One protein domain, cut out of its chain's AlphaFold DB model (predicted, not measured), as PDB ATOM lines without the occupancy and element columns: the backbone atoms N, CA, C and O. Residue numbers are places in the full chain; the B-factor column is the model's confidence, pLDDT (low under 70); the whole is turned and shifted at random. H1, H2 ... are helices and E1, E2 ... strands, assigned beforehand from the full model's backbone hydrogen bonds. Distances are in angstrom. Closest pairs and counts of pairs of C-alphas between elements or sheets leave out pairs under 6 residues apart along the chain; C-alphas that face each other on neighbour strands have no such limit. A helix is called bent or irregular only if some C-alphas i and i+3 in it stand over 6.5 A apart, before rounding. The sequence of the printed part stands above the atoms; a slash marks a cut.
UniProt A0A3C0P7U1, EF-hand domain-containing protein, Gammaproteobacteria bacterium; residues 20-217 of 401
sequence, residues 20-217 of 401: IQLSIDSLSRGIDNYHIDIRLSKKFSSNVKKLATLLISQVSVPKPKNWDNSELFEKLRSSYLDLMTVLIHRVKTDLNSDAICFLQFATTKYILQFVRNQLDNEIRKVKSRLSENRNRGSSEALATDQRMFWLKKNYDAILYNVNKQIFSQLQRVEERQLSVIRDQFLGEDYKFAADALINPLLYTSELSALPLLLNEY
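AT A GLANCE: This is residues 20 to 217 of the 401 residues of the protein "EF-hand domain-containing protein" of Gammaproteobacteria bacterium (UniProt A0A3C0P7U1). Four helices, H1, H2, H3 and H5, make an up-and-down bundle, each running against the one before it in the chain; the far end of the long H3 runs on past it, and H4 folds back along that end as a hairpin arm that adds to the length. The short H6 and H7 pack on H3 and H5 respectively, while E1 is near the beginning of H3. The printed part has 198 residues, with one named strand and seven named helices in the order E1, H1 to H7, and is mostly helix. It is only just compact, close to loose, with a radius of gyration of the C-alphas of 19.6 A, and its elongated outline spans 66 by 40 by 32 A.

IN THESE COORDINATES: Find C-alpha 97 at (-40.524, -22.727, -2.938); from there H3, residues 97 to 135, runs 58.1 A to C-alpha 135 at (-10.601, -48.257, 39.861). Before it look for E1, residues 20 to 23, H1, residues 42 to 59 and 25.5 A long, and H2, residues 70 to 92 and 34.2 A long. After it come H4, residues 141 to 153, and H5, residues 155 to 185 and 39.4 A long. H5 has a kink of 57 degrees near residue 179 and is only just irregular: C-alphas 177 and 180 are 6.6 A apart. H6 is residues 192 to 197, and H7, residues 210 to 215, ends at C-alpha 215 at (-47.974, -43.308, 21.657).

HOW THE PARTS SIT: Begin at H3, the hub, which touches five other helices. Its residues 111 to 119 touch H1, closest at the C-alphas of Ala 52 and Val 115, 6.0 A, at a steep tilt of 44 degrees, the same way. Its residues 123 to 134 touch H4 in a helical hairpin, closest at the C-alphas of Asn 133 and Ala 141, 5.1 A, at a shallow tilt of 24 degrees, opposite ways. H2 touches H5, closest at the C-alphas of Arg 77 and Leu 170, 6.4 A. Residues 101 to 108 of H3 touch H6, and residues 156 to 160 of H5 touch H7, with the C-alphas of Ala 157 and Pro 211 closest at 5.5 A. E1 pairs with no named strand; its C-alpha 22 is 5.2 A from C-alpha 98 of H3. Every O i to N i+4 pair is within hydrogen-bond range in H1, H4, H6 and H7, against 17 of 19 in H2, 31 of 35 in H3 and 22 of 27 in H5.

THE WHOLE: The two C-alphas farthest apart, those of Lys 92 and Gly 137, are 65.9 A apart. The printed part has no cut; look for its long links at residues 24 to 41 and 198 to 209. The mean pLDDT of the printed part is 92.5, and no printed residue is under 70.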
ATOM      1  N   ILE A  20     -44.686 -36.186  -4.020       87.12
ATOM      2  CA  ILE A  20     -43.822 -35.100  -3.590       87.12
ATOM      3  C   ILE A  20     -42.713 -35.021  -4.623       87.12
ATOM      4  O   ILE A  20     -42.117 -36.037  -4.968       87.12
ATOM      5  N   GLN A  21     -42.428 -33.813  -5.090       90.00
ATOM      6  CA  GLN A  21     -41.258 -33.529  -5.899       90.00
ATOM      7  C   GLN A  21     -40.649 -32.217  -5.415       90.00
ATOM      8  O   GLN A  21     -41.351 -31.215  -5.322       90.00
ATOM      9  N   LEU A  22     -39.357 -32.229  -5.095       91.00
ATOM     10  CA  LEU A  22     -38.598 -31.042  -4.706       91.00
ATOM     11  C   LEU A  22     -37.310 -30.976  -5.523       91.00
ATOM     12  O   LEU A  22     -36.479 -31.877  -5.423       91.00
ATOM     13  N   SER A  23     -37.109 -29.906  -6.291       91.62
ATOM     14  CA  SER A  23     -35.815 -29.620  -6.915       91.62
ATOM     15  C   SER A  23     -34.907 -28.844  -5.960       91.62
ATOM     16  O   SER A  23     -35.255 -27.780  -5.450       91.62
ATOM     17  N   ILE A  24     -33.696 -29.354  -5.749       90.94
ATOM     18  CA  ILE A  24     -32.642 -28.702  -4.959       90.94
ATOM     19  C   ILE A  24     -31.514 -28.141  -5.834       90.94
ATOM     20  O   ILE A  24     -30.489 -27.700  -5.318       90.94
ATOM     21  N   ASP A  25     -31.714 -28.085  -7.152       89.06
ATOM     22  CA  ASP A  25     -30.709 -27.628  -8.123       89.06
ATOM     23  C   ASP A  25     -30.294 -26.171  -7.941       89.06
ATOM     24  O   ASP A  25     -29.157 -25.797  -8.226       89.06
ATOM     25  N   SER A  26     -31.201 -25.335  -7.436       89.00
ATOM     26  CA  SER A  26     -30.916 -23.923  -7.182       89.00
ATOM     27  C   SER A  26     -30.003 -23.690  -5.975       89.00
ATOM     28  O   SER A  26     -29.575 -22.558  -5.751       89.00
ATOM     29  N   LEU A  27     -29.739 -24.712  -5.154       91.19
ATOM     30  CA  LEU A  27     -28.962 -24.574  -3.926       91.19
ATOM     31  C   LEU A  27     -27.473 -24.830  -4.172       91.19
ATOM     32  O   LEU A  27     -27.070 -25.793  -4.822       91.19
ATOM     33  N   SER A  28     -26.633 -23.962  -3.608       89.94
ATOM     34  CA  SER A  28     -25.181 -24.126  -3.663       89.94
ATOM     35  C   SER A  28     -24.740 -25.302  -2.795       89.94
ATOM     36  O   SER A  28     -25.084 -25.374  -1.613       89.94
ATOM     37  N   ARG A  29     -23.949 -26.201  -3.382       89.81
ATOM     38  CA  ARG A  29     -23.398 -27.374  -2.698       89.81
ATOM     39  C   ARG A  29     -22.039 -27.071  -2.079       89.81
ATOM     40  O   ARG A  29     -21.320 -26.185  -2.542       89.81
ATOM     41  N   GLY A  30     -21.708 -27.820  -1.035       85.50
ATOM     42  CA  GLY A  30     -20.403 -27.819  -0.389       85.50
ATOM     43  C   GLY A  30     -19.324 -28.493  -1.241       85.50
ATOM     44  O   GLY A  30     -19.545 -28.894  -2.382       85.50
ATOM     45  N   ILE A  31     -18.130 -28.633  -0.658       85.12
ATOM     46  CA  ILE A  31     -16.923 -29.132  -1.347       85.12
ATOM     47  C   ILE A  31     -17.099 -30.569  -1.872       85.12
ATOM     48  O   ILE A  31     -16.509 -30.931  -2.886       85.12
ATOM     49  N   ASP A  32     -17.915 -31.384  -1.205       82.44
ATOM     50  CA  ASP A  32     -18.199 -32.765  -1.607       82.44
ATOM     51  C   ASP A  32     -19.264 -32.897  -2.710       82.44
ATOM     52  O   ASP A  32     -19.556 -34.011  -3.139       82.44
ATOM     53  N   ASN A  33     -19.821 -31.780  -3.198       82.75
ATOM     54  CA  ASN A  33     -20.895 -31.731  -4.196       82.75
ATOM     55  C   ASN A  33     -22.168 -32.508  -3.812       82.75
ATOM     56  O   ASN A  33     -23.003 -32.795  -4.680       82.75
ATOM     57  N   TYR A  34     -22.345 -32.811  -2.528       83.88
ATOM     58  CA  TYR A  34     -23.477 -33.573  -2.018       83.88
ATOM     59  C   TYR A  34     -24.220 -32.797  -0.926       83.88
ATOM     60  O   TYR A  34     -25.426 -32.582  -1.031       83.88
ATOM     61  N   HIS A  35     -23.510 -32.285   0.079       87.38
ATOM     62  CA  HIS A  35     -24.137 -31.557   1.178       87.38
ATOM     63  C   HIS A  35     -24.404 -30.092   0.818       87.38
ATOM     64  O   HIS A  35     -23.670 -29.463   0.057       87.38
ATOM     65  N   ILE A  36     -25.456 -29.529   1.412       90.38
ATOM     66  CA  ILE A  36     -25.768 -28.099   1.352       90.38
ATOM     67  C   ILE A  36     -25.497 -27.511   2.736       90.38
ATOM     68  O   ILE A  36     -26.109 -27.914   3.729       90.38
ATOM     69  N   ASP A  37     -24.577 -26.551   2.799       90.88
ATOM     70  CA  ASP A  37     -24.182 -25.917   4.053       90.88
ATOM     71  C   ASP A  37     -25.223 -24.889   4.501       90.88
ATOM     72  O   ASP A  37     -25.442 -23.855   3.865       90.88
ATOM     73  N   ILE A  38     -25.857 -25.151   5.646       91.62
ATOM     74  CA  ILE A  38     -26.930 -24.309   6.179       91.62
ATOM     75  C   ILE A  38     -26.509 -23.709   7.513       91.62
ATOM     76  O   ILE A  38     -26.230 -24.402   8.494       91.62
ATOM     77  N   ARG A  39     -26.532 -22.376   7.583       92.81
ATOM     78  CA  ARG A  39     -26.270 -21.639   8.818       92.81
ATOM     79  C   ARG A  39     -27.572 -21.278   9.524       92.81
ATOM     80  O   ARG A  39     -28.274 -20.356   9.120       92.81
ATOM     81  N   LEU A  40     -27.841 -21.940  10.645       95.69
ATOM     82  CA  LEU A  40     -28.980 -21.610  11.501       95.69
ATOM     83  C   LEU A  40     -28.727 -20.362  12.362       95.69
ATOM     84  O   LEU A  40     -27.593 -20.028  12.725       95.69
ATOM     85  N   SER A  41     -29.814 -19.689  12.751       96.31
ATOM     86  CA  SER A  41     -29.768 -18.565  13.691       96.31
ATOM     87  C   SER A  41     -29.100 -18.972  15.010       96.31
ATOM     88  O   SER A  41     -29.458 -19.980  15.629       96.31
ATOM     89  N   LYS A  42     -28.153 -18.150  15.492       96.56
ATOM     90  CA  LYS A  42     -27.480 -18.358  16.790       96.56
ATOM     91  C   LYS A  42     -28.479 -18.371  17.949       96.56
ATOM     92  O   LYS A  42     -28.309 -19.146  18.889       96.56
ATOM     93  N   LYS A  43     -29.520 -17.531  17.874       97.00
ATOM     94  CA  LYS A  43     -30.571 -17.423  18.897       97.00
ATOM     95  C   LYS A  43     -31.371 -18.723  18.984       97.00
ATOM     96  O   LYS A  43     -31.433 -19.314  20.057       97.00
ATOM     97  N   PHE A  44     -31.890 -19.200  17.850       97.62
ATOM     98  CA  PHE A  44     -32.600 -20.481  17.767       97.62
ATOM     99  C   PHE A  44     -31.720 -21.635  18.259       97.62
ATOM    100  O   PHE A  44     -32.094 -22.363  19.178       97.62
ATOM    101  N   SER A  45     -30.494 -21.722  17.735       97.81
ATOM    102  CA  SER A  45     -29.531 -22.761  18.107       97.81
ATOM    103  C   SER A  45     -29.262 -22.777  19.613       97.81
ATOM    104  O   SER A  45     -29.286 -23.837  20.229       97.81
ATOM    105  N   SER A  46     -29.048 -21.610  20.233       97.88
ATOM    106  CA  SER A  46     -28.846 -21.491  21.681       97.88
ATOM    107  C   SER A  46     -30.082 -21.896  22.487       97.88
ATOM    108  O   SER A  46     -29.928 -22.496  23.551       97.88
ATOM    109  N   ASN A  47     -31.286 -21.545  22.034       97.81
ATOM    110  CA  ASN A  47     -32.527 -21.895  22.728       97.81
ATOM    111  C   ASN A  47     -32.753 -23.411  22.720       97.81
ATOM    112  O   ASN A  47     -32.999 -23.985  23.780       97.81
ATOM    113  N   VAL A  48     -32.564 -24.060  21.565       97.88
ATOM    114  CA  VAL A  48     -32.614 -25.526  21.437       97.88
ATOM    115  C   VAL A  48     -31.598 -26.184  22.365       97.88
ATOM    116  O   VAL A  48     -31.970 -27.077  23.117       97.88
ATOM    117  N   LYS A  49     -30.339 -25.713  22.382       97.88
ATOM    118  CA  LYS A  49     -29.296 -26.289  23.247       97.88
ATOM    119  C   LYS A  49     -29.696 -26.270  24.720       97.88
ATOM    120  O   LYS A  49     -29.671 -27.302  25.379       97.88
ATOM    121  N   LYS A  50     -30.095 -25.096  25.223       97.25
ATOM    122  CA  LYS A  50     -30.497 -24.918  26.626       97.25
ATOM    123  C   LYS A  50     -31.680 -25.812  26.986       97.25
ATOM    124  O   LYS A  50     -31.637 -26.489  28.009       97.25
ATOM    125  N   LEU A  51     -32.707 -25.829  26.137       97.19
ATOM    126  CA  LEU A  51     -33.912 -26.614  26.371       97.19
ATOM    127  C   LEU A  51     -33.628 -28.120  26.322       97.19
ATOM    128  O   LEU A  51     -33.979 -28.824  27.257       97.19
ATOM    129  N   ALA A  52     -32.960 -28.619  25.282       97.06
ATOM    130  CA  ALA A  52     -32.678 -30.045  25.136       97.06
ATOM    131  C   ALA A  52     -31.767 -30.574  26.256       97.06
ATOM    132  O   ALA A  52     -32.047 -31.631  26.813       97.06
ATOM    133  N   THR A  53     -30.725 -29.829  26.653       96.56
ATOM    134  CA  THR A  53     -29.887 -30.200  27.808       96.56
ATOM    135  C   THR A  53     -30.715 -30.310  29.089       96.56
ATOM    136  O   THR A  53     -30.565 -31.282  29.831       96.56
ATOM    137  N   LEU A  54     -31.610 -29.347  29.330       95.50
ATOM    138  CA  LEU A  54     -32.495 -29.364  30.488       95.50
ATOM    139  C   LEU A  54     -33.455 -30.564  30.439       95.50
ATOM    140  O   LEU A  54     -33.502 -31.338  31.392       95.50
ATOM    141  N   LEU A  55     -34.173 -30.757  29.330       95.50
ATOM    142  CA  LEU A  55     -35.143 -31.842  29.173       95.50
ATOM    143  C   LEU A  55     -34.489 -33.220  29.301       95.50
ATOM    144  O   LEU A  55     -35.020 -34.085  29.991       95.50
ATOM    145  N   ILE A  56     -33.307 -33.419  28.714       95.56
ATOM    146  CA  ILE A  56     -32.557 -34.671  28.875       95.56
ATOM    147  C   ILE A  56     -32.225 -34.891  30.347       95.56
ATOM    148  O   ILE A  56     -32.463 -35.983  30.850       95.56
ATOM    149  N   SER A  57     -31.747 -33.874  31.068       92.25
ATOM    150  CA  SER A  57     -31.451 -34.025  32.499       92.25
ATOM    151  C   SER A  57     -32.689 -34.371  33.342       92.25
ATOM    152  O   SER A  57     -32.580 -35.158  34.280       92.25
ATOM    153  N   GLN A  58     -33.862 -33.840  32.974       91.12
ATOM    154  CA  GLN A  58     -35.141 -34.084  33.647       91.12
ATOM    155  C   GLN A  58     -35.701 -35.478  33.371       91.12
ATOM    156  O   GLN A  58     -36.149 -36.148  34.294       91.12
ATOM    157  N   VAL A  59     -35.701 -35.903  32.105       89.19
ATOM    158  CA  VAL A  59     -36.342 -37.149  31.653       89.19
ATOM    159  C   VAL A  59     -35.434 -38.351  31.859       89.19
ATOM    160  O   VAL A  59     -35.903 -39.470  32.043       89.19
ATOM    161  N   SER A  60     -34.121 -38.138  31.886       88.50
ATOM    162  CA  SER A  60     -33.165 -39.219  32.067       88.50
ATOM    163  C   SER A  60     -33.169 -39.762  33.493       88.50
ATOM    164  O   SER A  60     -32.124 -40.210  33.902       88.50
ATOM    165  N   VAL A  61     -34.232 -39.763  34.296       86.06
ATOM    166  CA  VAL A  61     -34.253 -40.384  35.641       86.06
ATOM    167  C   VAL A  61     -35.476 -41.295  35.810       86.06
ATOM    168  O   VAL A  61     -36.483 -41.048  35.155       86.06
ATOM    169  N   PRO A  62     -35.438 -42.324  36.688       77.25
ATOM    170  CA  PRO A  62     -36.533 -43.297  36.822       77.25
ATOM    171  C   PRO A  62     -37.910 -42.705  37.137       77.25
ATOM    172  O   PRO A  62     -38.919 -43.265  36.728       77.25
ATOM    173  N   LYS A  63     -37.951 -41.590  37.872       76.81
ATOM    174  CA  LYS A  63     -39.175 -40.862  38.222       76.81
ATOM    175  C   LYS A  63     -38.940 -39.374  37.939       76.81
ATOM    176  O   LYS A  63     -38.468 -38.662  38.833       76.81
ATOM    177  N   PRO A  64     -39.142 -38.917  36.690       77.88
ATOM    178  CA  PRO A  64     -38.918 -37.524  36.332       77.88
ATOM    179  C   PRO A  64     -39.910 -36.639  37.086       77.88
ATOM    180  O   PRO A  64     -41.081 -36.979  37.236       77.88
ATOM    181  N   LYS A  65     -39.438 -35.500  37.592       75.38
ATOM    182  CA  LYS A  65     -40.317 -34.497  38.198       75.38
ATOM    183  C   LYS A  65     -40.867 -33.594  37.099       75.38
ATOM    184  O   LYS A  65     -40.112 -33.169  36.227       75.38
ATOM    185  N   ASN A  66     -42.147 -33.245  37.188       72.31
ATOM    186  CA  ASN A  66     -42.733 -32.227  36.321       72.31
ATOM    187  C   ASN A  66     -42.174 -30.858  36.720       72.31
ATOM    188  O   ASN A  66     -42.431 -30.382  37.828       72.31
ATOM    189  N   TRP A  67     -41.383 -30.246  35.841       78.38
ATOM    190  CA  TRP A  67     -40.886 -28.880  36.013       78.38
ATOM    191  C   TRP A  67     -41.581 -27.941  35.036       78.38
ATOM    192  O   TRP A  67     -41.907 -28.319  33.908       78.38
ATOM    193  N   ASP A  68     -41.795 -26.705  35.479       86.81
ATOM    194  CA  ASP A  68     -42.293 -25.655  34.606       86.81
ATOM    195  C   ASP A  68     -41.165 -25.167  33.687       86.81
ATOM    196  O   ASP A  68     -40.245 -24.464  34.102       86.81
ATOM    197  N   ASN A  69     -41.246 -25.569  32.421       92.06
ATOM    198  CA  ASN A  69     -40.309 -25.182  31.370       92.06
ATOM    199  C   ASN A  69     -40.908 -24.112  30.429       92.06
ATOM    200  O   ASN A  69     -40.378 -23.886  29.338       92.06
ATOM    201  N   SER A  70     -42.019 -23.465  30.815       93.25
ATOM    202  CA  SER A  70     -42.820 -22.598  29.936       93.25
ATOM    203  C   SER A  70     -42.019 -21.459  29.302       93.25
ATOM    204  O   SER A  70     -42.164 -21.196  28.109       93.25
ATOM    205  N   GLU A  71     -41.117 -20.823  30.054       95.38
ATOM    206  CA  GLU A  71     -40.295 -19.716  29.546       95.38
ATOM    207  C   GLU A  71     -39.331 -20.164  28.432       95.38
ATOM    208  O   GLU A  71     -39.164 -19.482  27.417       95.38
ATOM    209  N   LEU A  72     -38.696 -21.330  28.591       95.06
ATOM    210  CA  LEU A  72     -37.784 -21.872  27.581       95.06
ATOM    211  C   LEU A  72     -38.540 -22.339  26.338       95.06
ATOM    212  O   LEU A  72     -38.062 -22.125  25.222       95.06
ATOM    213  N   PHE A  73     -39.728 -22.918  26.516       97.31
ATOM    214  CA  PHE A  73     -40.605 -23.248  25.399       97.31
ATOM    215  C   PHE A  73     -41.061 -21.995  24.646       97.31
ATOM    216  O   PHE A  73     -41.050 -21.997  23.417       97.31
ATOM    217  N   GLU A  74     -41.379 -20.897  25.335       97.44
ATOM    218  CA  GLU A  74     -41.726 -19.629  24.683       97.44
ATOM    219  C   GLU A  74     -40.553 -19.036  23.892       97.44
ATOM    220  O   GLU A  74     -40.699 -18.613  22.741       97.44
ATOM    221  N   LYS A  75     -39.344 -19.082  24.461       97.56
ATOM    222  CA  LYS A  75     -38.116 -18.678  23.763       97.56
ATOM    223  C   LYS A  75     -37.860 -19.524  22.515       97.56
ATOM    224  O   LYS A  75     -37.454 -18.973  21.491       97.56
ATOM    225  N   LEU A  76     -38.103 -20.835  22.574       97.81
ATOM    226  CA  LEU A  76     -38.009 -21.710  21.404       97.81
ATOM    227  C   LEU A  76     -39.035 -21.301  20.341       97.81
ATOM    228  O   LEU A  76     -38.625 -20.999  19.221       97.81
ATOM    229  N   ARG A  77     -40.325 -21.236  20.704       98.12
ATOM    230  CA  ARG A  77     -41.434 -20.907  19.790       98.12
ATOM    231  C   ARG A  77     -41.202 -19.589  19.065       98.12
ATOM    232  O   ARG A  77     -41.215 -19.560  17.839       98.12
ATOM    233  N   SER A  78     -40.900 -18.530  19.812       97.88
ATOM    234  CA  SER A  78     -40.616 -17.209  19.245       97.88
ATOM    235  C   SER A  78     -39.413 -17.224  18.298       97.88
ATOM    236  O   SER A  78     -39.475 -16.642  17.219       97.88
ATOM    237  N   SER A  79     -38.324 -17.917  18.656       98.00
ATOM    238  CA  SER A  79     -37.146 -18.010  17.781       98.00
ATOM    239  C   SER A  79     -37.355 -18.878  16.537       98.00
ATOM    240  O   SER A  79     -36.730 -18.610  15.517       98.00
ATOM    241  N   TYR A  80     -38.212 -19.898  16.616       98.00
ATOM    242  CA  TYR A  80     -38.579 -20.739  15.478       98.00
ATOM    243  C   TYR A  80     -39.496 -19.995  14.507       98.00
ATOM    244  O   TYR A  80     -39.228 -19.985  13.310       98.00
ATOM    245  N   LEU A  81     -40.523 -19.315  15.029       98.00
ATOM    246  CA  LEU A  81     -41.436 -18.486  14.243       98.00
ATOM    247  C   LEU A  81     -40.675 -17.435  13.434       98.00
ATOM    248  O   LEU A  81     -40.903 -17.309  12.237       98.00
ATOM    249  N   ASP A  82     -39.764 -16.710  14.083       97.38
ATOM    250  CA  ASP A  82     -38.928 -15.693  13.443       97.38
ATOM    251  C   ASP A  82     -38.072 -16.300  12.320       97.38
ATOM    252  O   ASP A  82     -38.120 -15.852  11.174       97.38
ATOM    253  N   LEU A  83     -37.369 -17.401  12.613       96.75
ATOM    254  CA  LEU A  83     -36.531 -18.106  11.641       96.75
ATOM    255  C   LEU A  83     -37.329 -18.583  10.416       96.75
ATOM    256  O   LEU A  83     -36.903 -18.341   9.285       96.75
ATOM    257  N   MET A  84     -38.471 -19.240  10.633       96.81
ATOM    258  CA  MET A  84     -39.297 -19.779   9.550       96.81
ATOM    259  C   MET A  84     -39.998 -18.681   8.757       96.81
ATOM    260  O   MET A  84     -40.039 -18.755   7.534       96.81
ATOM    261  N   THR A  85     -40.480 -17.626   9.415       96.56
ATOM    262  CA  THR A  85     -41.101 -16.482   8.730       96.56
ATOM    263  C   THR A  85     -40.107 -15.808   7.787       96.56
ATOM    264  O   THR A  85     -40.426 -15.561   6.625       96.56
ATOM    265  N   VAL A  86     -38.877 -15.565   8.255       96.31
ATOM    266  CA  VAL A  86     -37.814 -14.996   7.417       96.31
ATOM    267  C   VAL A  86     -37.470 -15.931   6.259       96.31
ATOM    268  O   VAL A  86     -37.362 -15.465   5.127       96.31
ATOM    269  N   LEU A  87     -37.331 -17.239   6.508       96.44
ATOM    270  CA  LEU A  87     -37.040 -18.214   5.455       96.44
ATOM    271  C   LEU A  87     -38.141 -18.250   4.385       96.44
ATOM    272  O   LEU A  87     -37.827 -18.187   3.202       96.44
ATOM    273  N   ILE A  88     -39.415 -18.288   4.783       96.31
ATOM    274  CA  ILE A  88     -40.545 -18.316   3.845       96.31
ATOM    275  C   ILE A  88     -40.612 -17.019   3.029       96.31
ATOM    276  O   ILE A  88     -40.828 -17.051   1.819       96.31
ATOM    277  N   HIS A  89     -40.364 -15.862   3.647       96.69
ATOM    278  CA  HIS A  89     -40.372 -14.587   2.929       96.69
ATOM    279  C   HIS A  89     -39.268 -14.443   1.879       96.69
ATOM    280  O   HIS A  89     -39.428 -13.625   0.969       96.69
ATOM    281  N   ARG A  90     -38.204 -15.256   1.939       95.81
ATOM    282  CA  ARG A  90     -37.167 -15.279   0.896       95.81
ATOM    283  C   ARG A  90     -37.666 -15.771  -0.458       95.81
ATOM    284  O   ARG A  90     -36.973 -15.560  -1.452       95.81
ATOM    285  N   VAL A  91     -38.893 -16.304  -0.527       95.19
ATOM    286  CA  VAL A  91     -39.562 -16.599  -1.806       95.19
ATOM    287  C   VAL A  91     -39.694 -15.349  -2.679       95.19
ATOM    288  O   VAL A  91     -39.743 -15.423  -3.901       95.19
ATOM    289  N   LYS A  92     -39.749 -14.170  -2.044       93.75
ATOM    290  CA  LYS A  92     -39.880 -12.875  -2.720       93.75
ATOM    291  C   LYS A  92     -38.554 -12.292  -3.193       93.75
ATOM    292  O   LYS A  92     -38.573 -11.278  -3.886       93.75
ATOM    293  N   THR A  93     -37.429 -12.843  -2.748       92.94
ATOM    294  CA  THR A  93     -36.110 -12.242  -2.955       92.94
ATOM    295  C   THR A  93     -35.217 -13.119  -3.812       92.94
ATOM    296  O   THR A  93     -34.765 -12.670  -4.860       92.94
ATOM    297  N   ASP A  94     -34.932 -14.342  -3.367       92.19
ATOM    298  CA  ASP A  94     -33.773 -15.093  -3.861       92.19
ATOM    299  C   ASP A  94     -33.904 -16.621  -3.806       92.19
ATOM    300  O   ASP A  94     -33.063 -17.310  -4.379       92.19
ATOM    301  N   LEU A  95     -34.934 -17.168  -3.155       94.38
ATOM    302  CA  LEU A  95     -35.182 -18.611  -3.103       94.38
ATOM    303  C   LEU A  95     -36.498 -18.975  -3.792       94.38
ATOM    304  O   LEU A  95     -37.451 -18.208  -3.758       94.38
ATOM    305  N   ASN A  96     -36.569 -20.166  -4.382       93.62
ATOM    306  CA  ASN A  96     -37.832 -20.745  -4.841       93.62
ATOM    307  C   ASN A  96     -38.502 -21.557  -3.712       93.62
ATOM    308  O   ASN A  96     -37.915 -21.793  -2.650       93.62
ATOM    309  N   SER A  97     -39.748 -21.977  -3.932       93.88
ATOM    310  CA  SER A  97     -40.524 -22.727  -2.938       93.88
ATOM    311  C   SER A  97     -39.909 -24.089  -2.594       93.88
ATOM    312  O   SER A  97     -39.915 -24.460  -1.421       93.88
ATOM    313  N   ASP A  98     -39.304 -24.788  -3.562       94.12
ATOM    314  CA  ASP A  98     -38.605 -26.062  -3.325       94.12
ATOM    315  C   ASP A  98     -37.408 -25.892  -2.389       94.12
ATOM    316  O   ASP A  98     -37.287 -26.598  -1.386       94.12
ATOM    317  N   ALA A  99     -36.561 -24.897  -2.660       93.88
ATOM    318  CA  ALA A  99     -35.427 -24.542  -1.824       93.88
ATOM    319  C   ALA A  99     -35.886 -24.171  -0.414       93.88
ATOM    320  O   ALA A  99     -35.310 -24.629   0.569       93.88
ATOM    321  N   ILE A 100     -36.951 -23.374  -0.289       94.75
ATOM    322  CA  ILE A 100     -37.526 -23.036   1.015       94.75
ATOM    323  C   ILE A 100     -38.012 -24.290   1.734       94.75
ATOM    324  O   ILE A 100     -37.737 -24.437   2.922       94.75
ATOM    325  N   CYS A 101     -38.718 -25.190   1.052       93.69
ATOM    326  CA  CYS A 101     -39.196 -26.446   1.623       93.69
ATOM    327  C   CYS A 101     -38.032 -27.308   2.125       93.69
ATOM    328  O   CYS A 101     -38.033 -27.741   3.277       93.69
ATOM    329  N   PHE A 102     -36.996 -27.482   1.306       93.38
ATOM    330  CA  PHE A 102     -35.819 -28.266   1.653       93.38
ATOM    331  C   PHE A 102     -35.041 -27.675   2.839       93.38
ATOM    332  O   PHE A 102     -34.728 -28.376   3.803       93.38
ATOM    333  N   LEU A 103     -34.773 -26.365   2.828       94.56
ATOM    334  CA  LEU A 103     -33.975 -25.706   3.868       94.56
ATOM    335  C   LEU A 103     -34.620 -25.771   5.263       94.56
ATOM    336  O   LEU A 103     -33.908 -25.702   6.266       94.56
ATOM    337  N   GLN A 104     -35.942 -25.936   5.356       94.62
ATOM    338  CA  GLN A 104     -36.633 -26.093   6.642       94.62
ATOM    339  C   GLN A 104     -36.207 -27.367   7.381       94.62
ATOM    340  O   GLN A 104     -36.115 -27.359   8.609       94.62
ATOM    341  N   PHE A 105     -35.856 -28.442   6.666       93.81
ATOM    342  CA  PHE A 105     -35.414 -29.694   7.294       93.81
ATOM    343  C   PHE A 105     -34.117 -29.537   8.094       93.81
ATOM    344  O   PHE A 105     -33.861 -30.320   9.010       93.81
ATOM    345  N   ALA A 106     -33.335 -28.480   7.844       95.00
ATOM    346  CA  ALA A 106     -32.153 -28.164   8.635       95.00
ATOM    347  C   ALA A 106     -32.471 -27.960  10.122       95.00
ATOM    348  O   ALA A 106     -31.678 -28.356  10.979       95.00
ATOM    349  N   THR A 107     -33.629 -27.374  10.459       95.94
ATOM    350  CA  THR A 107     -34.005 -27.180  11.867       95.94
ATOM    351  C   THR A 107     -34.337 -28.501  12.542       95.94
ATOM    352  O   THR A 107     -33.895 -28.731  13.668       95.94
ATOM    353  N   THR A 108     -35.059 -29.380  11.845       95.56
ATOM    354  CA  THR A 108     -35.409 -30.720  12.329       95.56
ATOM    355  C   THR A 108     -34.146 -31.560  12.512       95.56
ATOM    356  O   THR A 108     -33.897 -32.037  13.619       95.56
ATOM    357  N   LYS A 109     -33.276 -31.629  11.493       95.44
ATOM    358  CA  LYS A 109     -31.972 -32.313  11.556       95.44
ATOM    359  C   LYS A 109     -31.138 -31.832  12.747       95.44
ATOM    360  O   LYS A 109     -30.662 -32.648  13.534       95.44
ATOM    361  N   TYR A 110     -31.011 -30.516  12.926       96.94
ATOM    362  CA  TYR A 110     -30.231 -29.935  14.021       96.94
ATOM    363  C   TYR A 110     -30.769 -30.315  15.409       96.94
ATOM    364  O   TYR A 110     -29.983 -30.664  16.292       96.94
ATOM    365  N   ILE A 111     -32.091 -30.262  15.617       97.69
ATOM    366  CA  ILE A 111     -32.710 -30.648  16.894       97.69
ATOM    367  C   ILE A 111     -32.433 -32.122  17.191       97.69
ATOM    368  O   ILE A 111     -31.936 -32.435  18.273       97.69
ATOM    369  N   LEU A 112     -32.704 -33.005  16.228       96.62
ATOM    370  CA  LEU A 112     -32.544 -34.452  16.383       96.62
ATOM    371  C   LEU A 112     -31.098 -34.833  16.705       96.62
ATOM    372  O   LEU A 112     -30.841 -35.525  17.694       96.62
ATOM    373  N   GLN A 113     -30.139 -34.315  15.929       95.88
ATOM    374  CA  GLN A 113     -28.715 -34.544  16.174       95.88
ATOM    375  C   GLN A 113     -28.297 -34.020  17.547       95.88
ATOM    376  O   GLN A 113     -27.556 -34.692  18.265       95.88
ATOM    377  N   PHE A 114     -28.759 -32.831  17.944       97.38
ATOM    378  CA  PHE A 114     -28.385 -32.267  19.235       97.38
ATOM    379  C   PHE A 114     -28.927 -33.092  20.407       97.38
ATOM    380  O   PHE A 114     -28.174 -33.384  21.336       97.38
ATOM    381  N   VAL A 115     -30.202 -33.493  20.363       97.81
ATOM    382  CA  VAL A 115     -30.833 -34.314  21.411       97.81
ATOM    383  C   VAL A 115     -30.112 -35.656  21.545       97.81
ATOM    384  O   VAL A 115     -29.701 -36.015  22.652       97.81
ATOM    385  N   ARG A 116     -29.873 -36.352  20.426       96.44
ATOM    386  CA  ARG A 116     -29.151 -37.633  20.403       96.44
ATOM    387  C   ARG A 116     -27.744 -37.502  20.986       96.44
ATOM    388  O   ARG A 116     -27.408 -38.171  21.961       96.44
ATOM    389  N   ASN A 117     -26.960 -36.552  20.473       96.38
ATOM    390  CA  ASN A 117     -25.594 -36.310  20.937       96.38
ATOM    391  C   ASN A 117     -25.536 -35.961  22.426       96.38
ATOM    392  O   ASN A 117     -24.613 -36.369  23.134       96.38
ATOM    393  N   GLN A 118     -26.508 -35.193  22.918       97.25
ATOM    394  CA  GLN A 118     -26.562 -34.808  24.319       97.25
ATOM    395  C   GLN A 118     -26.890 -36.001  25.230       97.25
ATOM    396  O   GLN A 118     -26.279 -36.118  26.293       97.25
ATOM    397  N   LEU A 119     -27.777 -36.912  24.819       96.94
ATOM    398  CA  LEU A 119     -28.041 -38.148  25.561       96.94
ATOM    399  C   LEU A 119     -26.817 -39.078  25.555       96.94
ATOM    400  O   LEU A 119     -26.403 -39.570  26.608       96.94
ATOM    401  N   ASP A 120     -26.170 -39.240  24.400       96.56
ATOM    402  CA  ASP A 120     -24.947 -40.037  24.268       96.56
ATOM    403  C   ASP A 120     -23.804 -39.480  25.128       96.56
ATOM    404  O   ASP A 120     -23.014 -40.231  25.707       96.56
ATOM    405  N   ASN A 121     -23.708 -38.152  25.247       96.25
ATOM    406  CA  ASN A 121     -22.765 -37.486  26.144       96.25
ATOM    407  C   ASN A 121     -23.046 -37.815  27.615       96.25
ATOM    408  O   ASN A 121     -22.107 -38.112  28.357       96.25
ATOM    409  N   GLU A 122     -24.305 -37.785  28.054       94.00
ATOM    410  CA  GLU A 122     -24.668 -38.151  29.428       94.00
ATOM    411  C   GLU A 122     -24.342 -39.620  29.727       94.00
ATOM    412  O   GLU A 122     -23.715 -39.920  30.746       94.00
ATOM    413  N   ILE A 123     -24.640 -40.533  28.800       95.38
ATOM    414  CA  ILE A 123     -24.261 -41.947  28.924       95.38
ATOM    415  C   ILE A 123     -22.738 -42.086  29.026       95.38
ATOM    416  O   ILE A 123     -22.235 -42.761  29.926       95.38
ATOM    417  N   ARG A 124     -21.968 -41.407  28.168       96.25
ATOM    418  CA  ARG A 124     -20.495 -41.428  28.235       96.25
ATOM    419  C   ARG A 124     -19.956 -40.908  29.570       96.25
ATOM    420  O   ARG A 124     -19.042 -41.522  30.119       96.25
ATOM    421  N   LYS A 125     -20.538 -39.845  30.135       94.25
ATOM    422  CA  LYS A 125     -20.155 -39.328  31.462       94.25
ATOM    423  C   LYS A 125     -20.394 -40.357  32.565       94.25
ATOM    424  O   LYS A 125     -19.505 -40.580  33.384       94.25
ATOM    425  N   VAL A 126     -21.554 -41.022  32.575       93.50
ATOM    426  CA  VAL A 126     -21.841 -42.090  33.552       93.50
ATOM    427  C   VAL A 126     -20.868 -43.261  33.372       93.50
ATOM    428  O   VAL A 126     -20.391 -43.810  34.362       93.50
ATOM    429  N   LYS A 127     -20.492 -43.599  32.130       94.00
ATOM    430  CA  LYS A 127     -19.517 -44.668  31.838       94.00
ATOM    431  C   LYS A 127     -18.139 -44.337  32.400       94.00
ATOM    432  O   LYS A 127     -17.512 -45.191  33.021       94.00
ATOM    433  N   SER A 128     -17.691 -43.099  32.201       94.69
ATOM    434  CA  SER A 128     -16.420 -42.611  32.737       94.69
ATOM    435  C   SER A 128     -16.402 -42.680  34.264       94.69
ATOM    436  O   SER A 128     -15.476 -43.248  34.836       94.69
ATOM    437  N   ARG A 129     -17.460 -42.185  34.924       92.69
ATOM    438  CA  ARG A 129     -17.599 -42.242  36.390       92.69
ATOM    439  C   ARG A 129     -17.613 -43.672  36.920       92.69
ATOM    440  O   ARG A 129     -16.988 -43.949  37.934       92.69
ATOM    441  N   LEU A 130     -18.278 -44.596  36.222       92.69
ATOM    442  CA  LEU A 130     -18.289 -46.010  36.595       92.69
ATOM    443  C   LEU A 130     -16.880 -46.613  36.566       92.69
ATOM    444  O   LEU A 130     -16.497 -47.313  37.502       92.69
ATOM    445  N   SER A 131     -16.109 -46.339  35.510       92.25
ATOM    446  CA  SER A 131     -14.720 -46.801  35.408       92.25
ATOM    447  C   SER A 131     -13.867 -46.251  36.549       92.25
ATOM    448  O   SER A 131     -13.075 -46.980  37.139       92.25
ATOM    449  N   GLU A 132     -14.048 -44.977  36.881       92.81
ATOM    450  CA  GLU A 132     -13.310 -44.313  37.951       92.81
ATOM    451  C   GLU A 132     -13.666 -44.887  39.333       92.81
ATOM    452  O   GLU A 132     -12.776 -45.211  40.118       92.81
ATOM    453  N   ASN A 133     -14.958 -45.114  39.595       91.44
ATOM    454  CA  ASN A 133     -15.446 -45.729  40.830       91.44
ATOM    455  C   ASN A 133     -14.947 -47.170  41.001       91.44
ATOM    456  O   ASN A 133     -14.577 -47.550  42.110       91.44
ATOM    457  N   ARG A 134     -14.875 -47.954  39.916       91.06
ATOM    458  CA  ARG A 134     -14.294 -49.308  39.941       91.06
ATOM    459  C   ARG A 134     -12.801 -49.282  40.257       91.06
ATOM    460  O   ARG A 134     -12.362 -50.026  41.127       91.06
ATOM    461  N   ASN A 135     -12.043 -48.389  39.621       91.19
ATOM    462  CA  ASN A 135     -10.601 -48.257  39.861       91.19
ATOM    463  C   ASN A 135     -10.281 -47.821  41.298       91.19
ATOM    464  O   ASN A 135      -9.247 -48.199  41.839       91.19
ATOM    465  N   ARG A 136     -11.169 -47.041  41.924       90.56
ATOM    466  CA  ARG A 136     -11.037 -46.584  43.316       90.56
ATOM    467  C   ARG A 136     -11.593 -47.571  44.352       90.56
ATOM    468  O   ARG A 136     -11.529 -47.274  45.539       90.56
ATOM    469  N   GLY A 137     -12.176 -48.700  43.933       86.38
ATOM    470  CA  GLY A 137     -12.857 -49.632  44.842       86.38
ATOM    471  C   GLY A 137     -14.067 -49.019  45.563       86.38
ATOM    472  O   GLY A 137     -14.398 -49.435  46.669       86.38
ATOM    473  N   SER A 138     -14.706 -48.005  44.969       89.69
ATOM    474  CA  SER A 138     -15.818 -47.272  45.583       89.69
ATOM    475  C   SER A 138     -17.087 -48.124  45.658       89.69
ATOM    476  O   SER A 138     -17.481 -48.768  44.681       89.69
ATOM    477  N   SER A 139     -17.796 -48.045  46.786       85.56
ATOM    478  CA  SER A 139     -19.123 -48.649  46.964       85.56
ATOM    479  C   SER A 139     -20.184 -48.053  46.024       85.56
ATOM    480  O   SER A 139     -21.190 -48.702  45.736       85.56
ATOM    481  N   GLU A 140     -19.945 -46.864  45.459       89.06
ATOM    482  CA  GLU A 140     -20.837 -46.208  44.491       89.06
ATOM    483  C   GLU A 140     -20.793 -46.833  43.086       89.06
ATOM    484  O   GLU A 140     -21.600 -46.480  42.213       89.06
ATOM    485  N   ALA A 141     -19.865 -47.763  42.832       89.44
ATOM    486  CA  ALA A 141     -19.752 -48.437  41.542       89.44
ATOM    487  C   ALA A 141     -21.050 -49.170  41.169       89.44
ATOM    488  O   ALA A 141     -21.488 -49.074  40.025       89.44
ATOM    489  N   LEU A 142     -21.707 -49.829  42.133       89.62
ATOM    490  CA  LEU A 142     -22.958 -50.554  41.891       89.62
ATOM    491  C   LEU A 142     -24.101 -49.609  41.496       89.62
ATOM    492  O   LEU A 142     -24.778 -49.845  40.497       89.62
ATOM    493  N   ALA A 143     -24.283 -48.509  42.229       88.25
ATOM    494  CA  ALA A 143     -25.312 -47.515  41.922       88.25
ATOM    495  C   ALA A 143     -25.081 -46.868  40.543       88.25
ATOM    496  O   ALA A 143     -26.020 -46.650  39.775       88.25
ATOM    497  N   THR A 144     -23.818 -46.613  40.191       89.81
ATOM    498  CA  THR A 144     -23.448 -46.061  38.879       89.81
ATOM    499  C   THR A 144     -23.684 -47.072  37.745       89.81
ATOM    500  O   THR A 144     -24.093 -46.687  36.649       89.81
ATOM    501  N   ASP A 145     -23.479 -48.365  38.000       90.88
ATOM    502  CA  ASP A 145     -23.733 -49.448  37.041       90.88
ATOM    503  C   ASP A 145     -25.235 -49.639  36.785       90.88
ATOM    504  O   ASP A 145     -25.679 -49.644  35.635       90.88
ATOM    505  N   GLN A 146     -26.048 -49.659  37.846       90.12
ATOM    506  CA  GLN A 146     -27.512 -49.676  37.742       90.12
ATOM    507  C   GLN A 146     -28.032 -48.469  36.957       90.12
ATOM    508  O   GLN A 146     -28.899 -48.592  36.088       90.12
ATOM    509  N   ARG A 147     -27.458 -47.291  37.218       91.06
ATOM    510  CA  ARG A 147     -27.776 -46.058  36.502       91.06
ATOM    511  C   ARG A 147     -27.457 -46.152  35.010       91.06
ATOM    512  O   ARG A 147     -28.279 -45.750  34.186       91.06
ATOM    513  N   MET A 148     -26.285 -46.680  34.666       92.88
ATOM    514  CA  MET A 148     -25.874 -46.929  33.284       92.88
ATOM    515  C   MET A 148     -26.843 -47.878  32.576       92.88
ATOM    516  O   MET A 148     -27.300 -47.587  31.470       92.88
ATOM    517  N   PHE A 149     -27.170 -48.999  33.220       91.94
ATOM    518  CA  PHE A 149     -28.112 -49.977  32.688       91.94
ATOM    519  C   PHE A 149     -29.484 -49.347  32.432       91.94
ATOM    520  O   PHE A 149     -30.044 -49.513  31.349       91.94
ATOM    521  N   TRP A 150     -29.994 -48.561  33.385       92.38
ATOM    522  CA  TRP A 150     -31.274 -47.872  33.237       92.38
ATOM    523  C   TRP A 150     -31.272 -46.896  32.054       92.38
ATOM    524  O   TRP A 150     -32.217 -46.910  31.268       92.38
ATOM    525  N   LEU A 151     -30.219 -46.086  31.885       93.25
ATOM    526  CA  LEU A 151     -30.124 -45.138  30.766       93.25
ATOM    527  C   LEU A 151     -30.127 -45.847  29.412       93.25
ATOM    528  O   LEU A 151     -30.846 -45.431  28.511       93.25
ATOM    529  N   LYS A 152     -29.366 -46.939  29.283       92.44
ATOM    530  CA  LYS A 152     -29.332 -47.736  28.050       92.44
ATOM    531  C   LYS A 152     -30.675 -48.396  27.758       92.44
ATOM    532  O   LYS A 152     -31.141 -48.354  26.629       92.44
ATOM    533  N   LYS A 153     -31.314 -48.974  28.779       91.25
ATOM    534  CA  LYS A 153     -32.617 -49.636  28.642       91.25
ATOM    535  C   LYS A 153     -33.727 -48.666  28.224       91.25
ATOM    536  O   LYS A 153     -34.656 -49.077  27.542       91.25
ATOM    537  N   ASN A 154     -33.647 -47.403  28.644       91.06
ATOM    538  CA  ASN A 154     -34.670 -46.387  28.389       91.06
ATOM    539  C   ASN A 154     -34.248 -45.367  27.320       91.06
ATOM    540  O   ASN A 154     -34.838 -44.292  27.254       91.06
ATOM    541  N   TYR A 155     -33.245 -45.680  26.495       94.62
ATOM    542  CA  TYR A 155     -32.676 -44.746  25.521       94.62
ATOM    543  C   TYR A 155     -33.742 -44.139  24.597       94.62
ATOM    544  O   TYR A 155     -33.944 -42.924  24.610       94.62
ATOM    545  N   ASP A 156     -34.505 -44.978  23.890       93.38
ATOM    546  CA  ASP A 156     -35.570 -44.510  22.996       93.38
ATOM    547  C   ASP A 156     -36.729 -43.849  23.729       93.38
ATOM    548  O   ASP A 156     -37.361 -42.950  23.187       93.38
ATOM    549  N   ALA A 157     -37.005 -44.240  24.975       92.19
ATOM    550  CA  ALA A 157     -38.035 -43.579  25.772       92.19
ATOM    551  C   ALA A 157     -37.626 -42.144  26.114       92.19
ATOM    552  O   ALA A 157     -38.447 -41.229  26.048       92.19
ATOM    553  N   ILE A 158     -36.349 -41.926  26.441       94.31
ATOM    554  CA  ILE A 158     -35.806 -40.592  26.698       94.31
ATOM    555  C   ILE A 158     -35.803 -39.773  25.405       94.31
ATOM    556  O   ILE A 158     -36.309 -38.650  25.419       94.31
ATOM    557  N   LEU A 159     -35.287 -40.326  24.298       96.12
ATOM    558  CA  LEU A 159     -35.290 -39.645  22.998       96.12
ATOM    559  C   LEU A 159     -36.704 -39.243  22.586       96.12
ATOM    560  O   LEU A 159     -36.945 -38.062  22.335       96.12
ATOM    561  N   TYR A 160     -37.640 -40.194  22.615       95.44
ATOM    562  CA  TYR A 160     -39.034 -39.968  22.261       95.44
ATOM    563  C   TYR A 160     -39.636 -38.828  23.082       95.44
ATOM    564  O   TYR A 160     -40.153 -37.865  22.523       95.44
ATOM    565  N   ASN A 161     -39.517 -38.889  24.410       93.50
ATOM    566  CA  ASN A 161     -40.123 -37.903  25.302       93.50
ATOM    567  C   ASN A 161     -39.533 -36.498  25.130       93.50
ATOM    568  O   ASN A 161     -40.267 -35.509  25.207       93.50
ATOM    569  N   VAL A 162     -38.219 -36.383  24.916       96.25
ATOM    570  CA  VAL A 162     -37.561 -35.085  24.703       96.25
ATOM    571  C   VAL A 162     -37.936 -34.518  23.335       96.25
ATOM    572  O   VAL A 162     -38.373 -33.368  23.253       96.25
ATOM    573  N   ASN A 163     -37.820 -35.323  22.275       97.50
ATOM    574  CA  ASN A 163     -38.168 -34.911  20.918       97.50
ATOM    575  C   ASN A 163     -39.648 -34.529  20.832       97.50
ATOM    576  O   ASN A 163     -39.956 -33.412  20.420       97.50
ATOM    577  N   LYS A 164     -40.562 -35.371  21.332       95.81
ATOM    578  CA  LYS A 164     -42.001 -35.083  21.350       95.81
ATOM    579  C   LYS A 164     -42.309 -33.752  22.028       95.81
ATOM    580  O   LYS A 164     -43.097 -32.974  21.493       95.81
ATOM    581  N   GLN A 165     -41.689 -33.446  23.170       95.25
ATOM    582  CA  GLN A 165     -41.906 -32.169  23.860       95.25
ATOM    583  C   GLN A 165     -41.459 -30.962  23.030       95.25
ATOM    584  O   GLN A 165     -42.182 -29.965  22.974       95.25
ATOM    585  N   ILE A 166     -40.296 -31.050  22.378       97.62
ATOM    586  CA  ILE A 166     -39.756 -29.980  21.530       97.62
ATOM    587  C   ILE A 166     -40.622 -29.811  20.276       97.62
ATOM    588  O   ILE A 166     -41.133 -28.718  20.026       97.62
ATOM    589  N   PHE A 167     -40.846 -30.887  19.522       97.69
ATOM    590  CA  PHE A 167     -41.594 -30.846  18.267       97.69
ATOM    591  C   PHE A 167     -43.076 -30.517  18.465       97.69
ATOM    592  O   PHE A 167     -43.627 -29.794  17.644       97.69
ATOM    593  N   SER A 168     -43.698 -30.882  19.594       95.94
ATOM    594  CA  SER A 168     -45.060 -30.414  19.914       95.94
ATOM    595  C   SER A 168     -45.140 -28.888  20.034       95.94
ATOM    596  O   SER A 168     -46.180 -28.299  19.750       95.94
ATOM    597  N   GLN A 169     -44.064 -28.213  20.468       96.50
ATOM    598  CA  GLN A 169     -44.050 -26.747  20.467       96.50
ATOM    599  C   GLN A 169     -43.893 -26.180  19.062       96.50
ATOM    600  O   GLN A 169     -44.528 -25.171  18.765       96.50
ATOM    601  N   LEU A 170     -43.086 -26.818  18.210       97.38
ATOM    602  CA  LEU A 170     -42.939 -26.397  16.817       97.38
ATOM    603  C   LEU A 170     -44.251 -26.586  16.058       97.38
ATOM    604  O   LEU A 170     -44.716 -25.644  15.430       97.38
ATOM    605  N   GLN A 171     -44.920 -27.727  16.241       96.44
ATOM    606  CA  GLN A 171     -46.244 -28.009  15.690       96.44
ATOM    607  C   GLN A 171     -47.265 -26.931  16.040       96.44
ATOM    608  O   GLN A 171     -47.979 -26.443  15.173       96.44
ATOM    609  N   ARG A 172     -47.294 -26.482  17.299       96.44
ATOM    610  CA  ARG A 172     -48.189 -25.391  17.712       96.44
ATOM    611  C   ARG A 172     -47.908 -24.089  16.965       96.44
ATOM    612  O   ARG A 172     -48.851 -23.346  16.710       96.44
ATOM    613  N   VAL A 173     -46.644 -23.785  16.669       97.12
ATOM    614  CA  VAL A 173     -46.274 -22.598  15.882       97.12
ATOM    615  C   VAL A 173     -46.669 -22.792  14.420       97.12
ATOM    616  O   VAL A 173     -47.243 -21.878  13.829       97.12
ATOM    617  N   GLU A 174     -46.430 -23.983  13.868       95.88
ATOM    618  CA  GLU A 174     -46.818 -24.345  12.505       95.88
ATOM    619  C   GLU A 174     -48.323 -24.186  12.280       95.88
ATOM    620  O   GLU A 174     -48.750 -23.441  11.403       95.88
ATOM    621  N   GLU A 175     -49.137 -24.794  13.138       94.44
ATOM    622  CA  GLU A 175     -50.594 -24.796  13.002       94.44
ATOM    623  C   GLU A 175     -51.218 -23.417  13.259       94.44
ATOM    624  O   GLU A 175     -52.152 -23.015  12.564       94.44
ATOM    625  N   ARG A 176     -50.734 -22.682  14.271       95.12
ATOM    626  CA  ARG A 176     -51.408 -21.461  14.750       95.12
ATOM    627  C   ARG A 176     -50.902 -20.172  14.120       95.12
ATOM    628  O   ARG A 176     -51.648 -19.198  14.105       95.12
ATOM    629  N   GLN A 177     -49.634 -20.124  13.713       95.50
ATOM    630  CA  GLN A 177     -48.972 -18.872  13.331       95.50
ATOM    631  C   GLN A 177     -48.390 -18.937  11.921       95.50
ATOM    632  O   GLN A 177     -48.583 -18.000  11.150       95.50
ATOM    633  N   LEU A 178     -47.700 -20.026  11.566       95.75
ATOM    634  CA  LEU A 178     -47.082 -20.156  10.244       95.75
ATOM    635  C   LEU A 178     -48.053 -20.654   9.171       95.75
ATOM    636  O   LEU A 178     -47.793 -20.392   8.005       95.75
ATOM    637  N   SER A 179     -49.166 -21.303   9.524       94.00
ATOM    638  CA  SER A 179     -50.155 -21.822   8.565       94.00
ATOM    639  C   SER A 179     -50.609 -20.767   7.552       94.00
ATOM    640  O   SER A 179     -50.494 -20.982   6.351       94.00
ATOM    641  N   VAL A 180     -50.989 -19.577   8.025       92.62
ATOM    642  CA  VAL A 180     -51.399 -18.450   7.165       92.62
ATOM    643  C   VAL A 180     -50.256 -17.969   6.266       92.62
ATOM    644  O   VAL A 180     -50.470 -17.642   5.102       92.62
ATOM    645  N   ILE A 181     -49.030 -17.927   6.795       94.06
ATOM    646  CA  ILE A 181     -47.842 -17.482   6.054       94.06
ATOM    647  C   ILE A 181     -47.496 -18.507   4.967       94.06
ATOM    648  O   ILE A 181     -47.191 -18.127   3.839       94.06
ATOM    649  N   ARG A 182     -47.579 -19.801   5.285       93.94
ATOM    650  CA  ARG A 182     -47.382 -20.888   4.327       93.94
ATOM    651  C   ARG A 182     -48.420 -20.809   3.227       93.94
ATOM    652  O   ARG A 182     -48.013 -20.639   2.095       93.94
ATOM    653  N   ASP A 183     -49.710 -20.783   3.547       92.19
ATOM    654  CA  ASP A 183     -50.774 -20.704   2.536       92.19
ATOM    655  C   ASP A 183     -50.627 -19.475   1.615       92.19
ATOM    656  O   ASP A 183     -50.979 -19.522   0.437       92.19
ATOM    657  N   GLN A 184     -50.079 -18.367   2.130       92.69
ATOM    658  CA  GLN A 184     -49.838 -17.158   1.343       92.69
ATOM    659  C   GLN A 184     -48.627 -17.256   0.396       92.69
ATOM    660  O   GLN A 184     -48.638 -16.619  -0.659       92.69
ATOM    661  N   PHE A 185     -47.562 -17.971   0.775       93.69
ATOM    662  CA  PHE A 185     -46.265 -17.929   0.075       93.69
ATOM    663  C   PHE A 185     -45.813 -19.262  -0.524       93.69
ATOM    664  O   PHE A 185     -45.042 -19.265  -1.478       93.69
ATOM    665  N   LEU A 186     -46.274 -20.375   0.031       86.94
ATOM    666  CA  LEU A 186     -45.953 -21.743  -0.347       86.94
ATOM    667  C   LEU A 186     -47.277 -22.418  -0.721       86.94
ATOM    668  O   LEU A 186     -48.113 -22.671   0.139       86.94
ATOM    669  N   GLY A 187     -47.496 -22.641  -2.018       84.38
ATOM    670  CA  GLY A 187     -48.754 -23.187  -2.538       84.38
ATOM    671  C   GLY A 187     -49.141 -24.555  -1.953       84.38
ATOM    672  O   GLY A 187     -48.402 -25.166  -1.181       84.38
ATOM    673  N   GLU A 188     -50.307 -25.062  -2.366       84.44
ATOM    674  CA  GLU A 188     -50.899 -26.322  -1.875       84.44
ATOM    675  C   GLU A 188     -49.939 -27.525  -1.921       84.44
ATOM    676  O   GLU A 188     -49.961 -28.367  -1.019       84.44
ATOM    677  N   ASP A 189     -49.052 -27.563  -2.919       83.88
ATOM    678  CA  ASP A 189     -48.082 -28.643  -3.132       83.88
ATOM    679  C   ASP A 189     -47.102 -28.808  -1.958       83.88
ATOM    680  O   ASP A 189     -46.608 -29.905  -1.710       83.88
ATOM    681  N   TYR A 190     -46.887 -27.761  -1.155       87.12
ATOM    682  CA  TYR A 190     -45.951 -27.767  -0.024       87.12
ATOM    683  C   TYR A 190     -46.617 -27.990   1.333       87.12
ATOM    684  O   TYR A 190     -45.942 -27.958   2.366       87.12
ATOM    685  N   LYS A 191     -47.930 -28.258   1.380       85.69
ATOM    686  CA  LYS A 191     -48.631 -28.498   2.654       85.69
ATOM    687  C   LYS A 191     -48.096 -29.700   3.428       85.69
ATOM    688  O   LYS A 191     -48.184 -29.709   4.650       85.69
ATOM    689  N   PHE A 192     -47.497 -30.684   2.747       86.75
ATOM    690  CA  PHE A 192     -46.865 -31.827   3.423       86.75
ATOM    691  C   PHE A 192     -45.670 -31.421   4.292       86.75
ATOM    692  O   PHE A 192     -45.315 -32.167   5.199       86.75
ATOM    693  N   ALA A 193     -45.024 -30.282   4.011       88.44
ATOM    694  CA  ALA A 193     -43.754 -29.928   4.632       88.44
ATOM    695  C   ALA A 193     -43.883 -29.827   6.156       88.44
ATOM    696  O   ALA A 193     -43.040 -30.349   6.878       88.44
ATOM    697  N   ALA A 194     -44.964 -29.220   6.654       88.38
ATOM    698  CA  ALA A 194     -45.208 -29.120   8.092       88.38
ATOM    699  C   ALA A 194     -45.348 -30.508   8.745       88.38
ATOM    700  O   ALA A 194     -44.705 -30.772   9.762       88.38
ATOM    701  N   ASP A 195     -46.110 -31.413   8.123       88.62
ATOM    702  CA  ASP A 195     -46.292 -32.785   8.612       88.62
ATOM    703  C   ASP A 195     -44.966 -33.565   8.597       88.62
ATOM    704  O   ASP A 195     -44.625 -34.251   9.563       88.62
ATOM    705  N   ALA A 196     -44.175 -33.416   7.530       90.31
ATOM    706  CA  ALA A 196     -42.884 -34.079   7.379       90.31
ATOM    707  C   ALA A 196     -41.848 -33.587   8.404       90.31
ATOM    708  O   ALA A 196     -41.117 -34.392   8.982       90.31
ATOM    709  N   LEU A 197     -41.808 -32.279   8.685       91.25
ATOM    710  CA  LEU A 197     -40.885 -31.678   9.658       91.25
ATOM    711  C   LEU A 197     -41.122 -32.162  11.093       91.25
ATOM    712  O   LEU A 197     -40.195 -32.120  11.906       91.25
ATOM    713  N   ILE A 198     -42.352 -32.585  11.402       91.31
ATOM    714  CA  ILE A 198     -42.812 -32.973  12.741       91.31
ATOM    715  C   ILE A 198     -43.063 -34.491  12.824       91.31
ATOM    716  O   ILE A 198     -43.558 -34.981  13.837       91.31
ATOM    717  N   ASN A 199     -42.662 -35.265  11.811       92.56
ATOM    718  CA  ASN A 199     -42.927 -36.699  11.738       92.56
ATOM    719  C   ASN A 199     -42.425 -37.455  12.995       92.56
ATOM    720  O   ASN A 199     -41.217 -37.464  13.257       92.56
ATOM    721  N   PRO A 200     -43.313 -38.123  13.763       93.06
ATOM    722  CA  PRO A 200     -42.924 -38.830  14.980       93.06
ATOM    723  C   PRO A 200     -41.943 -39.986  14.773       93.06
ATOM    724  O   PRO A 200     -41.235 -40.334  15.717       93.06
ATOM    725  N   LEU A 201     -41.837 -40.541  13.557       92.56
ATOM    726  CA  LEU A 201     -40.821 -41.549  13.218       92.56
ATOM    727  C   LEU A 201     -39.390 -41.057  13.480       92.56
ATOM    728  O   LEU A 201     -38.484 -41.857  13.671       92.56
ATOM    729  N   LEU A 202     -39.189 -39.738  13.527       92.50
ATOM    730  CA  LEU A 202     -37.897 -39.122  13.803       92.50
ATOM    731  C   LEU A 202     -37.560 -39.058  15.301       92.50
ATOM    732  O   LEU A 202     -36.458 -38.654  15.663       92.50
ATOM    733  N   TYR A 203     -38.495 -39.374  16.202       94.25
ATOM    734  CA  TYR A 203     -38.313 -39.112  17.633       94.25
ATOM    735  C   TYR A 203     -37.520 -40.197  18.361       94.25
ATOM    736  O   TYR A 203     -37.052 -39.942  19.475       94.25
ATOM    737  N   THR A 204     -37.358 -41.370  17.757       93.50
ATOM    738  CA  THR A 204     -36.631 -42.523  18.303       93.50
ATOM    739  C   THR A 204     -35.443 -42.890  17.423       93.50
ATOM    740  O   THR A 204     -35.283 -42.370  16.323       93.50
ATOM    741  N   SER A 205     -34.573 -43.760  17.935       91.31
ATOM    742  CA  SER A 205     -33.462 -44.312  17.157       91.31
ATOM    743  C   SER A 205     -33.841 -45.550  16.349       91.31
ATOM    744  O   SER A 205     -33.120 -45.880  15.424       91.31
ATOM    745  N   GLU A 206     -34.972 -46.184  16.662       89.69
ATOM    746  CA  GLU A 206     -35.506 -47.356  15.959       89.69
ATOM    747  C   GLU A 206     -36.983 -47.122  15.598       89.69
ATOM    748  O   GLU A 206     -37.726 -46.512  16.379       89.69
ATOM    749  N   LEU A 207     -37.438 -47.636  14.449       89.12
ATOM    750  CA  LEU A 207     -38.832 -47.494  13.983       89.12
ATOM    751  C   LEU A 207     -39.809 -48.425  14.717       89.12
ATOM    752  O   LEU A 207     -41.015 -48.180  14.761       89.12
ATOM    753  N   SER A 208     -39.288 -49.477  15.339       88.56
ATOM    754  CA  SER A 208     -40.025 -50.425  16.179       88.56
ATOM    755  C   SER A 208     -39.939 -50.110  17.675       88.56
ATOM    756  O   SER A 208     -40.481 -50.851  18.503       88.56
ATOM    757  N   ALA A 209     -39.306 -48.989  18.043       89.44
ATOM    758  CA  ALA A 209     -39.164 -48.567  19.427       89.44
ATOM    759  C   ALA A 209     -40.529 -48.478  20.126       89.44
ATOM    760  O   ALA A 209     -41.427 -47.738  19.726       89.44
ATOM    761  N   LEU A 210     -40.677 -49.195  21.240       87.44
ATOM    762  CA  LEU A 210     -41.952 -49.291  21.949       87.44
ATOM    763  C   LEU A 210     -42.584 -47.930  22.331       87.44
ATOM    764  O   LEU A 210     -43.801 -47.808  22.191       87.44
ATOM    765  N   PRO A 211     -41.830 -46.901  22.776       88.38
ATOM    766  CA  PRO A 211     -42.392 -45.574  23.034       88.38
ATOM    767  C   PRO A 211     -43.068 -44.955  21.806       88.38
ATOM    768  O   PRO A 211     -44.144 -44.383  21.940       88.38
ATOM    769  N   LEU A 212     -42.491 -45.122  20.613       90.31
ATOM    770  CA  LEU A 212     -43.093 -44.673  19.359       90.31
ATOM    771  C   LEU A 212     -44.394 -45.439  19.087       90.31
ATOM    772  O   LEU A 212     -45.441 -44.839  18.846       90.31
ATOM    773  N   LEU A 213     -44.357 -46.770  19.205       88.69
ATOM    774  CA  LEU A 213     -45.508 -47.623  18.889       88.69
ATOM    775  C   LEU A 213     -46.679 -47.455  19.847       88.69
ATOM    776  O   LEU A 213     -47.821 -47.602  19.433       88.69
ATOM    777  N   LEU A 214     -46.415 -47.211  21.128       86.50
ATOM    778  CA  LEU A 214     -47.470 -47.072  22.127       86.50
ATOM    779  C   LEU A 214     -48.160 -45.709  22.074       86.50
ATOM    780  O   LEU A 214     -49.322 -45.619  22.466       86.50
ATOM    781  N   ASN A 215     -47.453 -44.669  21.633       85.75
ATOM    782  CA  ASN A 215     -47.974 -43.308  21.657       85.75
ATOM    783  C   ASN A 215     -48.461 -42.822  20.284       85.75
ATOM    784  O   ASN A 215     -49.448 -42.101  20.218       85.75
ATOM    785  N   GLU A 216     -47.813 -43.214  19.188       87.94
ATOM    786  CA  GLU A 216     -48.098 -42.638  17.864       87.94
ATOM    787  C   GLU A 216     -48.789 -43.634  16.921       87.94
ATOM    788  O   GLU A 216     -49.567 -43.236  16.052       87.94
ATOM    789  N   TYR A 217     -48.573 -44.939  17.118       88.25
ATOM    790  CA  TYR A 217     -49.073 -45.989  16.225       88.25
ATOM    791  C   TYR A 217     -49.887 -47.062  16.964       88.25
ATOM    792  O   TYR A 217     -50.174 -46.975  18.154       88.25
TER     793      TYR A 217